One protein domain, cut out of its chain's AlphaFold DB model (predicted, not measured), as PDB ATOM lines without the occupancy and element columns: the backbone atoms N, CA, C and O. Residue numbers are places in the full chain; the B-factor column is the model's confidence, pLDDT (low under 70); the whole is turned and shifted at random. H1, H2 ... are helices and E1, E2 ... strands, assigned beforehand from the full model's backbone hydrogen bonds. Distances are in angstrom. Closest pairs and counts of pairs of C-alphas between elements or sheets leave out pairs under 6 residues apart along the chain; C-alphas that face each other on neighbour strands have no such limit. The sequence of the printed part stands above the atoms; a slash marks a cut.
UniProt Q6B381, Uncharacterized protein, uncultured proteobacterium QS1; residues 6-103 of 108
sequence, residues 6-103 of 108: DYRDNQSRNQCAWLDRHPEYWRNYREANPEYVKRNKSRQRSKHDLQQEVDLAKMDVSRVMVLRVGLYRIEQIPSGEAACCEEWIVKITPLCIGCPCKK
ATOM      1  N   ASP A   6     320.525  32.938  89.938       77.81
ATOM      2  CA  ASP A   6     321.360  34.027  89.423       77.81
ATOM      3  C   ASP A   6     320.555  34.953  88.504       77.81
ATOM      4  O   ASP A   6     320.771  36.167  88.464       77.81
ATOM      5  N   TYR A   7     319.556  34.411  87.803       79.81
ATOM      6  CA  TYR A   7     318.644  35.209  86.987       79.81
ATOM      7  C   TYR A   7     317.799  36.168  87.835       79.81
ATOM      8  O   TYR A   7     317.606  37.323  87.446       79.81
ATOM      9  N   ARG A   8     317.305  35.716  88.996       79.31
ATOM     10  CA  ARG A   8     316.476  36.541  89.894       79.31
ATOM     11  C   ARG A   8     317.292  37.650  90.547       79.31
ATOM     12  O   ARG A   8     316.840  38.795  90.572       79.31
ATOM     13  N   ASP A   9     318.498  37.330  91.001       82.75
ATOM     14  CA  ASP A   9     319.402  38.308  91.603       82.75
ATOM     15  C   ASP A   9     319.864  39.345  90.580       82.75
ATOM     16  O   ASP A   9     319.840  40.548  90.851       82.75
ATOM     17  N   ASN A  10     320.204  38.903  89.369       85.44
ATOM     18  CA  ASN A  10     320.539  39.804  88.273       85.44
ATOM     19  C   ASN A  10     319.353  40.709  87.902       85.44
ATOM     20  O   ASN A  10     319.534  41.908  87.697       85.44
ATOM     21  N   GLN A  11     318.124  40.183  87.861       86.56
ATOM     22  CA  GLN A  11     316.930  41.004  87.638       86.56
ATOM     23  C   GLN A  11     316.753  42.076  88.717       86.56
ATOM     24  O   GLN A  11     316.526  43.236  88.375       86.56
ATOM     25  N   SER A  12     316.893  41.707  89.990       85.69
ATOM     26  CA  SER A  12     316.769  42.640  91.114       85.69
ATOM     27  C   SER A  12     317.814  43.757  91.031       85.69
ATOM     28  O   SER A  12     317.470  44.938  91.011       85.69
ATOM     29  N   ARG A  13     319.092  43.395  90.848       88.38
ATOM     30  CA  ARG A  13     320.192  44.362  90.705       88.38
ATOM     31  C   ARG A  13     319.973  45.311  89.530       88.38
ATOM     32  O   ARG A  13     320.180  46.513  89.670       88.38
ATOM     33  N   ASN A  14     319.515  44.790  88.393       89.75
ATOM     34  CA  ASN A  14     319.242  45.603  87.210       89.75
ATOM     35  C   ASN A  14     318.067  46.562  87.421       89.75
ATOM     36  O   ASN A  14     318.143  47.707  86.976       89.75
ATOM     37  N   GLN A  15     317.008  46.131  88.111       87.69
ATOM     38  CA  GLN A  15     315.877  46.997  88.452       87.69
ATOM     39  C   GLN A  15     316.308  48.121  89.399       87.69
ATOM     40  O   GLN A  15     316.030  49.284  89.107       87.69
ATOM     41  N   CYS A  16     317.049  47.805  90.466       90.44
ATOM     42  CA  CYS A  16     317.573  48.806  91.400       90.44
ATOM     43  C   CYS A  16     318.484  49.813  90.691       90.44
ATOM     44  O   CYS A  16     318.222  51.013  90.716       90.44
ATOM     45  N   ALA A  17     319.485  49.332  89.947       93.44
ATOM     46  CA  ALA A  17     320.416  50.197  89.227       93.44
ATOM     47  C   ALA A  17     319.735  51.054  88.147       93.44
ATOM     48  O   ALA A  17     320.264  52.091  87.744       93.44
ATOM     49  N   TRP A  18     318.598  50.613  87.606       94.00
ATOM     50  CA  TRP A  18     317.817  51.409  86.666       94.00
ATOM     51  C   TRP A  18     316.997  52.489  87.380       94.00
ATOM     52  O   TRP A  18     316.994  53.630  86.921       94.00
ATOM     53  N   LEU A  19     316.364  52.171  88.514       91.38
ATOM     54  CA  LEU A  19     315.616  53.145  89.319       91.38
ATOM     55  C   LEU A  19     316.529  54.248  89.870       91.38
ATOM     56  O   LEU A  19     316.177  55.421  89.759       91.38
ATOM     57  N   ASP A  20     317.720  53.888  90.353       91.88
ATOM     58  CA  ASP A  20     318.717  54.844  90.857       91.88
ATOM     59  C   ASP A  20     319.172  55.829  89.771       91.88
ATOM     60  O   ASP A  20     319.362  57.017  90.026       91.88
ATOM     61  N   ARG A  21     319.318  55.351  88.528       94.56
ATOM     62  CA  ARG A  21     319.703  56.189  87.380       94.56
ATOM     63  C   ARG A  21     318.549  57.017  86.819       94.56
ATOM     64  O   ARG A  21     318.793  58.001  86.121       94.56
ATOM     65  N   HIS A  22     317.306  56.624  87.084       93.81
ATOM     66  CA  HIS A  22     316.120  57.210  86.466       93.81
ATOM     67  C   HIS A  22     315.006  57.534  87.479       93.81
ATOM     68  O   HIS A  22     313.857  57.127  87.273       93.81
ATOM     69  N   PRO A  23     315.288  58.328  88.531       91.69
ATOM     70  CA  PRO A  23     314.331  58.578  89.613       91.69
ATOM     71  C   PRO A  23     313.044  59.267  89.128       91.69
ATOM     72  O   PRO A  23     311.946  58.962  89.590       91.69
ATOM     73  N   GLU A  24     313.155  60.150  88.132       95.12
ATOM     74  CA  GLU A  24     312.022  60.924  87.604       95.12
ATOM     75  C   GLU A  24     311.294  60.242  86.436       95.12
ATOM     76  O   GLU A  24     310.277  60.750  85.958       95.12
ATOM     77  N   TYR A  25     311.761  59.079  85.967       94.19
ATOM     78  CA  TYR A  25     311.222  58.452  84.755       94.19
ATOM     79  C   TYR A  25     309.714  58.224  84.832       94.19
ATOM     80  O   TYR A  25     308.984  58.594  83.917       94.19
ATOM     81  N   TRP A  26     309.215  57.668  85.938       87.56
ATOM     82  CA  TRP A  26     307.785  57.392  86.084       87.56
ATOM     83  C   TRP A  26     306.930  58.653  86.222       87.56
ATOM     84  O   TRP A  26     305.736  58.620  85.908       87.56
ATOM     85  N   ARG A  27     307.497  59.760  86.714       91.81
ATOM     86  CA  ARG A  27     306.805  61.054  86.740       91.81
ATOM     87  C   ARG A  27     306.700  61.593  85.315       91.81
ATOM     88  O   ARG A  27     305.582  61.785  84.837       91.81
ATOM     89  N   ASN A  28     307.828  61.681  84.615       96.12
ATOM     90  CA  ASN A  28     307.907  62.198  83.248       96.12
ATOM     91  C   ASN A  28     307.077  61.357  82.271       96.12
ATOM     92  O   ASN A  28     306.350  61.893  81.441       96.12
ATOM     93  N   TYR A  29     307.110  60.029  82.403       94.62
ATOM     94  CA  TYR A  29     306.313  59.125  81.578       94.62
ATOM     95  C   TYR A  29     304.808  59.377  81.740       94.62
ATOM     96  O   TYR A  29     304.075  59.384  80.750       94.62
ATOM     97  N   ARG A  30     304.335  59.601  82.973       93.00
ATOM     98  CA  ARG A  30     302.916  59.878  83.247       93.00
ATOM     99  C   ARG A  30     302.484  61.245  82.736       93.00
ATOM    100  O   ARG A  30     301.370  61.358  82.233       93.00
ATOM    101  N   GLU A  31     303.350  62.244  82.858       94.50
ATOM    102  CA  GLU A  31     303.109  63.586  82.327       94.50
ATOM    103  C   GLU A  31     303.066  63.588  80.795       94.50
ATOM    104  O   GLU A  31     302.152  64.162  80.211       94.50
ATOM    105  N   ALA A  32     303.979  62.859  80.147       96.19
ATOM    106  CA  ALA A  32     304.034  62.730  78.693       96.19
ATOM    107  C   ALA A  32     302.912  61.850  78.106       96.19
ATOM    108  O   ALA A  32     302.578  61.984  76.931       96.19
ATOM    109  N   ASN A  33     302.314  60.949  78.897       95.06
ATOM    110  CA  ASN A  33     301.285  60.007  78.436       95.06
ATOM    111  C   ASN A  33     299.968  60.124  79.232       95.06
ATOM    112  O   ASN A  33     299.482  59.124  79.781       95.06
ATOM    113  N   PRO A  34     299.328  61.307  79.279       92.94
ATOM    114  CA  PRO A  34     298.156  61.534  80.123       92.94
ATOM    115  C   PRO A  34     296.963  60.662  79.709       92.94
ATOM    116  O   PRO A  34     296.221  60.175  80.561       92.94
ATOM    117  N   GLU A  35     296.802  60.390  78.413       93.56
ATOM    118  CA  GLU A  35     295.733  59.531  77.891       93.56
ATOM    119  C   GLU A  35     295.907  58.059  78.289       93.56
ATOM    120  O   GLU A  35     294.938  57.389  78.659       93.56
ATOM    121  N   TYR A  36     297.146  57.556  78.301       92.88
ATOM    122  CA  TYR A  36     297.441  56.219  78.817       92.88
ATOM    123  C   TYR A  36     297.096  56.126  80.307       92.88
ATOM    124  O   TYR A  36     296.427  55.182  80.734       92.88
ATOM    125  N   VAL A  37     297.490  57.132  81.093       92.06
ATOM    126  CA  VAL A  37     297.213  57.192  82.535       92.06
ATOM    127  C   VAL A  37     295.709  57.226  82.809       92.06
ATOM    128  O   VAL A  37     295.226  56.450  83.637       92.06
ATOM    129  N   LYS A  38     294.951  58.066  82.092       92.31
ATOM    130  CA  LYS A  38     293.485  58.147  82.218       92.31
ATOM    131  C   LYS A  38     292.820  56.809  81.900       92.31
ATOM    132  O   LYS A  38     292.012  56.334  82.698       92.31
ATOM    133  N   ARG A  39     293.197  56.168  80.787       92.94
ATOM    134  CA  ARG A  39     292.655  54.861  80.380       92.94
ATOM    135  C   ARG A  39     293.000  53.754  81.372       92.94
ATOM    136  O   ARG A  39     292.164  52.908  81.675       92.94
ATOM    137  N   ASN A  40     294.228  53.728  81.882       90.62
ATOM    138  CA  ASN A  40     294.613  52.729  82.873       90.62
ATOM    139  C   ASN A  40     293.848  52.939  84.188       90.62
ATOM    140  O   ASN A  40     293.339  51.981  84.766       90.62
ATOM    141  N   LYS A  41     293.678  54.196  84.616       89.88
ATOM    142  CA  LYS A  41     292.902  54.553  85.810       89.88
ATOM    143  C   LYS A  41     291.425  54.174  85.677       89.88
ATOM    144  O   LYS A  41     290.864  53.643  86.631       89.88
ATOM    145  N   SER A  42     290.795  54.395  84.520       88.50
ATOM    146  CA  SER A  42     289.406  53.970  84.293       88.50
ATOM    147  C   SER A  42     289.270  52.447  84.304       88.50
ATOM    148  O   SER A  42     288.415  51.931  85.013       88.50
ATOM    149  N   ARG A  43     290.173  51.714  83.634       87.56
ATOM    150  CA  ARG A  43     290.189  50.238  83.665       87.56
ATOM    151  C   ARG A  43     290.401  49.689  85.073       87.56
ATOM    152  O   ARG A  43     289.777  48.696  85.426       87.56
ATOM    153  N   GLN A  44     291.273  50.308  85.869       81.88
ATOM    154  CA  GLN A  44     291.485  49.907  87.260       81.88
ATOM    155  C   GLN A  44     290.255  50.166  88.133       81.88
ATOM    156  O   GLN A  44     289.947  49.320  88.965       81.88
ATOM    157  N   ARG A  45     289.528  51.272  87.922       81.38
ATOM    158  CA  ARG A  45     288.253  51.537  88.609       81.38
ATOM    159  C   ARG A  45     287.193  50.507  88.243       81.38
ATOM    160  O   ARG A  45     286.688  49.846  89.131       81.38
ATOM    161  N   SER A  46     286.968  50.265  86.951       75.69
ATOM    162  CA  SER A  46     286.006  49.247  86.508       75.69
ATOM    163  C   SER A  46     286.352  47.851  87.029       75.69
ATOM    164  O   SER A  46     285.464  47.096  87.394       75.69
ATOM    165  N   LYS A  47     287.644  47.505  87.100       69.44
ATOM    166  CA  LYS A  47     288.102  46.256  87.718       69.44
ATOM    167  C   LYS A  47     287.841  46.219  89.219       69.44
ATOM    168  O   LYS A  47     287.347  45.216  89.699       69.44
ATOM    169  N   HIS A  48     288.140  47.294  89.942       64.62
ATOM    170  CA  HIS A  48     287.835  47.393  91.367       64.62
ATOM    171  C   HIS A  48     286.330  47.273  91.632       64.62
ATOM    172  O   HIS A  48     285.940  46.567  92.548       64.62
ATOM    173  N   ASP A  49     285.489  47.893  90.807       62.88
ATOM    174  CA  ASP A  49     284.033  47.832  90.951       62.88
ATOM    175  C   ASP A  49     283.496  46.425  90.638       62.88
ATOM    176  O   ASP A  49     282.704  45.895  91.408       62.88
ATOM    177  N   LEU A  50     284.008  45.767  89.588       60.75
ATOM    178  CA  LEU A  50     283.686  44.368  89.264       60.75
ATOM    179  C   LEU A  50     284.251  43.364  90.283       60.75
ATOM    180  O   LEU A  50     283.705  42.282  90.457       60.75
ATOM    181  N   GLN A  51     285.369  43.687  90.931       53.34
ATOM    182  CA  GLN A  51     286.024  42.809  91.898       53.34
ATOM    183  C   GLN A  51     285.616  43.103  93.347       53.34
ATOM    184  O   GLN A  51     285.886  42.288  94.215       53.34
ATOM    185  N   GLN A  52     284.908  44.195  93.643       53.41
ATOM    186  CA  GLN A  52     284.206  44.329  94.925       53.41
ATOM    187  C   GLN A  52     283.084  43.284  95.074       53.41
ATOM    188  O   GLN A  52     282.741  42.934  96.197       53.41
ATOM    189  N   GLU A  53     282.568  42.730  93.969       51.91
ATOM    190  CA  GLU A  53     281.653  41.577  93.996       51.91
ATOM    191  C   GLU A  53     282.372  40.225  94.166       51.91
ATOM    192  O   GLU A  53     281.737  39.227  94.504       51.91
ATOM    193  N   VAL A  54     283.695  40.168  93.967       50.69
ATOM    194  CA  VAL A  54     284.494  38.934  94.047       50.69
ATOM    195  C   VAL A  54     285.719  39.177  94.923       50.69
ATOM    196  O   VAL A  54     286.755  39.631  94.441       50.69
ATOM    197  N   ASP A  55     285.552  38.863  96.212       52.12
ATOM    198  CA  ASP A  55     286.543  38.850  97.300       52.12
ATOM    199  C   ASP A  55     288.007  38.946  96.817       52.12
ATOM    200  O   ASP A  55     288.626  37.990  96.334       52.12
ATOM    201  N   LEU A  56     288.534  40.170  96.877       49.62
ATOM    202  CA  LEU A  56     289.812  40.565  96.300       49.62
ATOM    203  C   LEU A  56     290.995  40.053  97.127       49.62
ATOM    204  O   LEU A  56     291.541  40.763  97.971       49.62
ATOM    205  N   ALA A  57     291.518  38.885  96.766       40.91
ATOM    206  CA  ALA A  57     292.920  38.570  97.020       40.91
ATOM    207  C   ALA A  57     293.793  39.149  95.890       40.91
ATOM    208  O   ALA A  57     294.089  38.501  94.886       40.91
ATOM    209  N   LYS A  58     294.227  40.405  96.054       44.31
ATOM    210  CA  LYS A  58     295.422  40.921  95.370       44.31
ATOM    211  C   LYS A  58     296.618  40.202  95.998       44.31
ATOM    212  O   LYS A  58     296.733  40.209  97.218       44.31
ATOM    213  N   MET A  59     297.498  39.614  95.187       48.31
ATOM    214  CA  MET A  59     298.591  38.729  95.637       48.31
ATOM    215  C   MET A  59     299.601  39.338  96.634       48.31
ATOM    216  O   MET A  59     300.468  38.615  97.104       48.31
ATOM    217  N   ASP A  60     299.477  40.625  96.971       48.81
ATOM    218  CA  ASP A  60     300.385  41.368  97.857       48.81
ATOM    219  C   ASP A  60     299.675  42.079  99.027       48.81
ATOM    220  O   ASP A  60     300.274  42.846  99.772       48.81
ATOM    221  N   VAL A  61     298.369  41.853  99.209       42.25
ATOM    222  CA  VAL A  61     297.691  42.239 100.450       42.25
ATOM    223  C   VAL A  61     297.661  40.977 101.285       42.25
ATOM    224  O   VAL A  61     296.912  40.053 100.962       42.25
ATOM    225  N   SER A  62     298.493  40.903 102.330       47.06
ATOM    226  CA  SER A  62     298.328  39.886 103.366       47.06
ATOM    227  C   SER A  62     296.846  39.848 103.693       47.06
ATOM    228  O   SER A  62     296.304  40.874 104.110       47.06
ATOM    229  N   ARG A  63     296.185  38.712 103.410       45.84
ATOM    230  CA  ARG A  63     294.783  38.466 103.766       45.84
ATOM    231  C   ARG A  63     294.611  39.091 105.130       45.84
ATOM    232  O   ARG A  63     295.334  38.649 106.021       45.84
ATOM    233  N   VAL A  64     293.802  40.149 105.250       49.12
ATOM    234  CA  VAL A  64     293.682  40.909 106.497       49.12
ATOM    235  C   VAL A  64     293.291  39.885 107.549       49.12
ATOM    236  O   VAL A  64     292.138  39.471 107.647       49.12
ATOM    237  N   MET A  65     294.286  39.369 108.271       53.75
ATOM    238  CA  MET A  65     294.056  38.550 109.431       53.75
ATOM    239  C   MET A  65     293.524  39.576 110.392       53.75
ATOM    240  O   MET A  65     294.284  40.360 110.955       53.75
ATOM    241  N   VAL A  66     292.203  39.629 110.504       61.97
ATOM    242  CA  VAL A  66     291.552  40.350 111.580       61.97
ATOM    243  C   VAL A  66     291.980  39.622 112.851       61.97
ATOM    244  O   VAL A  66     291.346  38.660 113.291       61.97
ATOM    245  N   LEU A  67     293.145  40.007 113.378       67.12
ATOM    246  CA  LEU A  67     293.630  39.574 114.672       67.12
ATOM    247  C   LEU A  67     292.600  40.083 115.668       67.12
ATOM    248  O   LEU A  67     292.375  41.285 115.804       67.12
ATOM    249  N   ARG A  68     291.897  39.148 116.300       69.50
ATOM    250  CA  ARG A  68     290.942  39.497 117.342       69.50
ATOM    251  C   ARG A  68     291.706  40.159 118.483       69.50
ATOM    252  O   ARG A  68     292.837  39.793 118.777       69.50
ATOM    253  N   VAL A  69     291.084  41.112 119.160       74.62
ATOM    254  CA  VAL A  69     291.669  41.664 120.385       74.62
ATOM    255  C   VAL A  69     291.840  40.519 121.392       74.62
ATOM    256  O   VAL A  69     290.888  39.787 121.665       74.62
ATOM    257  N   GLY A  70     293.054  40.320 121.904       79.75
ATOM    258  CA  GLY A  70     293.376  39.199 122.787       79.75
ATOM    259  C   GLY A  70     294.858  39.125 123.138       79.75
ATOM    260  O   GLY A  70     295.659  39.920 122.648       79.75
ATOM    261  N   LEU A  71     295.230  38.170 123.996       80.69
ATOM    262  CA  LEU A  71     296.639  37.880 124.254       80.69
ATOM    263  C   LEU A  71     297.204  36.957 123.186       80.69
ATOM    264  O   LEU A  71     296.548  36.015 122.746       80.69
ATOM    265  N   TYR A  72     298.464  37.189 122.848       85.75
ATOM    266  CA  TYR A  72     299.192  36.412 121.861       85.75
ATOM    267  C   TYR A  72     300.580  36.054 122.387       85.75
ATOM    268  O   TYR A  72     301.195  36.822 123.124       85.75
ATOM    269  N   ARG A  73     301.071  34.876 121.996       83.12
ATOM    270  CA  ARG A  73     302.460  34.448 122.187       83.12
ATOM    271  C   ARG A  73     303.199  34.561 120.860       83.12
ATOM    272  O   ARG A  73     302.678  34.094 119.846       83.12
ATOM    273  N   ILE A  74     304.394  35.145 120.895       87.94
ATOM    274  CA  ILE A  74     305.285  35.295 119.741       87.94
ATOM    275  C   ILE A  74     306.508  34.402 119.966       87.94
ATOM    276  O   ILE A  74     307.154  34.494 121.007       87.94
ATOM    277  N   GLU A  75     306.802  33.523 119.012       84.12
ATOM    278  CA  GLU A  75     307.996  32.669 119.006       84.12
ATOM    279  C   GLU A  75     308.813  32.949 117.743       84.12
ATOM    280  O   GLU A  75     308.247  33.055 116.654       84.12
ATOM    281  N   GLN A  76     310.136  33.048 117.872       78.38
ATOM    282  CA  GLN A  76     311.025  33.153 116.716       78.38
ATOM    283  C   GLN A  76     311.167  31.780 116.062       78.38
ATOM    284  O   GLN A  76     311.388  30.782 116.751       78.38
ATOM    285  N   ILE A  77     311.036  31.728 114.738       75.62
ATOM    286  CA  ILE A  77     311.383  30.532 113.975       75.62
ATOM    287  C   ILE A  77     312.826  30.734 113.509       75.62
ATOM    288  O   ILE A  77     313.085  31.734 112.837       75.62
ATOM    289  N   PRO A  78     313.774  29.845 113.854       66.94
ATOM    290  CA  PRO A  78     315.116  29.941 113.304       66.94
ATOM    291  C   PRO A  78     315.013  29.780 111.785       66.94
ATOM    292  O   PRO A  78     314.636  28.718 111.288       66.94
ATOM    293  N   SER A  79     315.279  30.862 111.053       58.28
ATOM    294  CA  SER A  79     315.347  30.819 109.598       58.28
ATOM    295  C   SER A  79     316.633  30.099 109.221       58.28
ATOM    296  O   SER A  79     317.718  30.525 109.618       58.28
ATOM    297  N   GLY A  80     316.512  29.000 108.474       56.78
ATOM    298  CA  GLY A  80     317.649  28.433 107.758       56.78
ATOM    299  C   GLY A  80     318.277  29.518 106.882       56.78
ATOM    300  O   GLY A  80     317.565  30.366 106.348       56.78
ATOM    301  N   GLU A  81     319.603  29.504 106.856       58.75
ATOM    302  CA  GLU A  81     320.534  30.513 106.353       58.75
ATOM    303  C   GLU A  81     320.067  31.384 105.170       58.75
ATOM    304  O   GLU A  81     319.501  30.906 104.190       58.75
ATOM    305  N   ALA A  82     320.465  32.660 105.269       56.22
ATOM    306  CA  ALA A  82     320.463  33.723 104.262       56.22
ATOM    307  C   ALA A  82     319.165  34.534 104.088       56.22
ATOM    308  O   ALA A  82     318.343  34.283 103.211       56.22
ATOM    309  N   ALA A  83     319.081  35.640 104.830       48.41
ATOM    310  CA  ALA A  83     318.333  36.815 104.400       48.41
ATOM    311  C   ALA A  83     319.269  38.026 104.457       48.41
ATOM    312  O   ALA A  83     319.777  38.396 105.509       48.41
ATOM    313  N   CYS A  84     319.501  38.642 103.301       51.00
ATOM    314  CA  CYS A  84     320.218  39.914 103.158       51.00
ATOM    315  C   CYS A  84     319.448  41.101 103.787       51.00
ATOM    316  O   CYS A  84     319.902  42.239 103.740       51.00
ATOM    317  N   CYS A  85     318.277  40.852 104.374       45.53
ATOM    318  CA  CYS A  85     317.445  41.858 105.013       45.53
ATOM    319  C   CYS A  85     317.146  41.410 106.444       45.53
ATOM    320  O   CYS A  85     316.958  40.219 106.688       45.53
ATOM    321  N   GLU A  86     317.088  42.365 107.371       56.03
ATOM    322  CA  GLU A  86     316.781  42.205 108.801       56.03
ATOM    323  C   GLU A  86     315.323  41.756 109.054       56.03
ATOM    324  O   GLU A  86     314.596  42.332 109.861       56.03
ATOM    325  N   GLU A  87     314.844  40.756 108.321       57.66
ATOM    326  CA  GLU A  87     313.469  40.289 108.369       57.66
ATOM    327  C   GLU A  87     313.379  39.011 109.212       57.66
ATOM    328  O   GLU A  87     313.941  37.968 108.879       57.66
ATOM    329  N   TRP A  88     312.677  39.105 110.344       65.75
ATOM    330  CA  TRP A  88     312.496  38.001 111.286       65.75
ATOM    331  C   TRP A  88     311.157  37.311 111.049       65.75
ATOM    332  O   TRP A  88     310.096  37.927 111.163       65.75
ATOM    333  N   ILE A  89     311.192  36.003 110.802       76.31
ATOM    334  CA  ILE A  89     309.978  35.191 110.722       76.31
ATOM    335  C   ILE A  89     309.564  34.770 112.136       76.31
ATOM    336  O   ILE A  89     310.306  34.095 112.855       76.31
ATOM    337  N   VAL A  90     308.345  35.146 112.531       80.12
ATOM    338  CA  VAL A  90     307.781  34.814 113.846       80.12
ATOM    339  C   VAL A  90     306.457  34.069 113.734       80.12
ATOM    340  O   VAL A  90     305.627  34.329 112.862       80.12
ATOM    341  N   LYS A  91     306.228  33.152 114.672       81.06
ATOM    342  CA  LYS A  91     304.948  32.476 114.868       81.06
ATOM    343  C   LYS A  91     304.135  33.224 115.920       81.06
ATOM    344  O   LYS A  91     304.571  33.342 117.063       81.06
ATOM    345  N   ILE A  92     302.930  33.665 115.559       84.00
ATOM    346  CA  ILE A  92     301.983  34.333 116.466       84.00
ATOM    347  C   ILE A  92     300.828  33.375 116.788       84.00
ATOM    348  O   ILE A  92     300.138  32.910 115.885       84.00
ATOM    349  N   THR A  93     300.603  33.072 118.071       83.06
ATOM    350  CA  THR A  93     299.534  32.155 118.526       83.06
ATOM    351  C   THR A  93     298.616  32.846 119.542       83.06
ATOM    352  O   THR A  93     299.136  33.370 120.530       83.06
ATOM    353  N   PRO A  94     297.277  32.855 119.365       81.44
ATOM    354  CA  PRO A  94     296.360  33.404 120.363       81.44
ATOM    355  C   PRO A  94     296.383  32.571 121.651       81.44
ATOM    356  O   PRO A  94     296.292  31.343 121.618       81.44
ATOM    357  N   LEU A  95     296.470  33.244 122.795       79.25
ATOM    358  CA  LEU A  95     296.340  32.655 124.121       79.25
ATOM    359  C   LEU A  95     294.941  32.936 124.663       79.25
ATOM    360  O   LEU A  95     294.577  34.074 124.957       79.25
ATOM    361  N   CYS A  96     294.164  31.880 124.870       69.12
ATOM    362  CA  CYS A  96     292.907  32.006 125.586       69.12
ATOM    363  C   CYS A  96     293.164  31.944 127.096       69.12
ATOM    364  O   CYS A  96     293.407  30.868 127.643       69.12
ATOM    365  N   ILE A  97     293.075  33.086 127.781       62.84
ATOM    366  CA  ILE A  97     293.223  33.150 129.246       62.84
ATOM    367  C   ILE A  97     292.062  32.424 129.959       62.84
ATOM    368  O   ILE A  97     292.263  31.880 131.040       62.84
ATOM    369  N   GLY A  98     290.886  32.324 129.323       62.31
ATOM    370  CA  GLY A  98     289.677  31.721 129.904       62.31
ATOM    371  C   GLY A  98     289.080  30.522 129.156       62.31
ATOM    372  O   GLY A  98     287.920  30.202 129.392       62.31
ATOM    373  N   CYS A  99     289.798  29.866 128.232       54.81
ATOM    374  CA  CYS A  99     289.203  28.740 127.498       54.81
ATOM    375  C   CYS A  99     289.209  27.445 128.338       54.81
ATOM    376  O   CYS A  99     290.261  27.065 128.866       54.81
ATOM    377  N   PRO A 100     288.083  26.707 128.415       56.25
ATOM    378  CA  PRO A 100     288.001  25.422 129.112       56.25
ATOM    379  C   PRO A 100     288.880  24.313 128.504       56.25
ATOM    380  O   PRO A 100     289.040  23.266 129.129       56.25
ATOM    381  N   CYS A 101     289.525  24.535 127.349       57.88
ATOM    382  CA  CYS A 101     290.478  23.587 126.758       57.88
ATOM    383  C   CYS A 101     291.732  23.321 127.619       57.88
ATOM    384  O   CYS A 101     292.506  22.423 127.300       57.88
ATOM    385  N   LYS A 102     291.921  24.036 128.741       53.22
ATOM    386  CA  LYS A 102     292.931  23.705 129.762       53.22
ATOM    387  C   LYS A 102     292.562  22.527 130.676       53.22
ATOM    388  O   LYS A 102     293.378  22.161 131.520       53.22
ATOM    389  N   LYS A 103     291.389  21.899 130.540       49.75
ATOM    390  CA  LYS A 103     291.116  20.648 131.262       49.75
ATOM    391  C   LYS A 103     291.575  19.440 130.448       49.75
ATOM    392  O   LYS A 103     290.837  18.913 129.628       49.75
TER     393      LYS A 103
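What this domain is: This is residues 6 to 103 of the 108 residues of an uncharacterized protein of uncultured proteobacterium QS1 (UniProt Q6B381). A two-stranded hairpin, E1 and E2, forms one part of an open, spread-out model, and three helices linked end to end, H1, H2 and H3, form an open arc as the other part. The long link of residues 52 to 70 joins the two parts, and the tail of residues 98 to 103 sticks out beyond the hairpin. The printed part has 98 residues with three named helices and two named strands, in the order H1, H2, H3, E1, E2; the sheet, E1 - E2, is antiparallel and the class is mixed, helices and strands. The whole is extended, with a radius of gyration of the C-alphas of 22.2 A and a flat outline spanning 68 by 41 by 21 A.

Where its parts are: Start at C-alpha 71, at (296.639, 37.880, 124.254), where E1 begins; it takes residues 71 to 76 and is 16.9 A long. E2, residues 90 to 95, runs 15.5 A and ends at C-alpha 95, at (296.340, 32.655, 124.121). Go back along the numbers to H3, residues 34 to 51, the longest helix at 25.2 A. Before it comes H2, residues 25 to 32. Find C-alpha 6 at (321.360, 34.027, 89.423), where H1, residues 6 to 21, begins its 22.3 A.

How they stand to each other: Look first at E1 and E2, antiparallel neighbours that form a hairpin, with 154 degrees between their N-to-C directions. The C-alphas of Tyr 72 and Pro 94 face each other at 4.4 A. N 73 and O 93 are within hydrogen-bond range at 2.9 A, and so are N 91 and O 75 at 2.8 A. Among the helices, H2 and H3 are close but not clearly touching, about perpendicular at 77 degrees; their closest C-alphas, those of Arg 30 and Val 37, are 6.3 A apart. H1 and H2 are only just apart, with their closest C-alphas at 8.3 A. H1 and H2 are apart from both strands, and H3 is apart from E2. In H1, H2 and H3 every O i to N i+4 pair is within hydrogen-bond range.

The domain as a whole: The two C-alphas farthest apart are those of Ala 32 and Lys 103, at 68.6 A. The printed part runs from residue 6 to residue 103 and has no cut. The links H3 to E1, 19 residues, and E1 to E2, 13 residues, are long; H1 to H2 and H2 to H3 are tight. The mean pLDDT of the printed part is 73.9, and 41 residues are under 70: residues 47 to 68, 78 to 88 and 96 to 103.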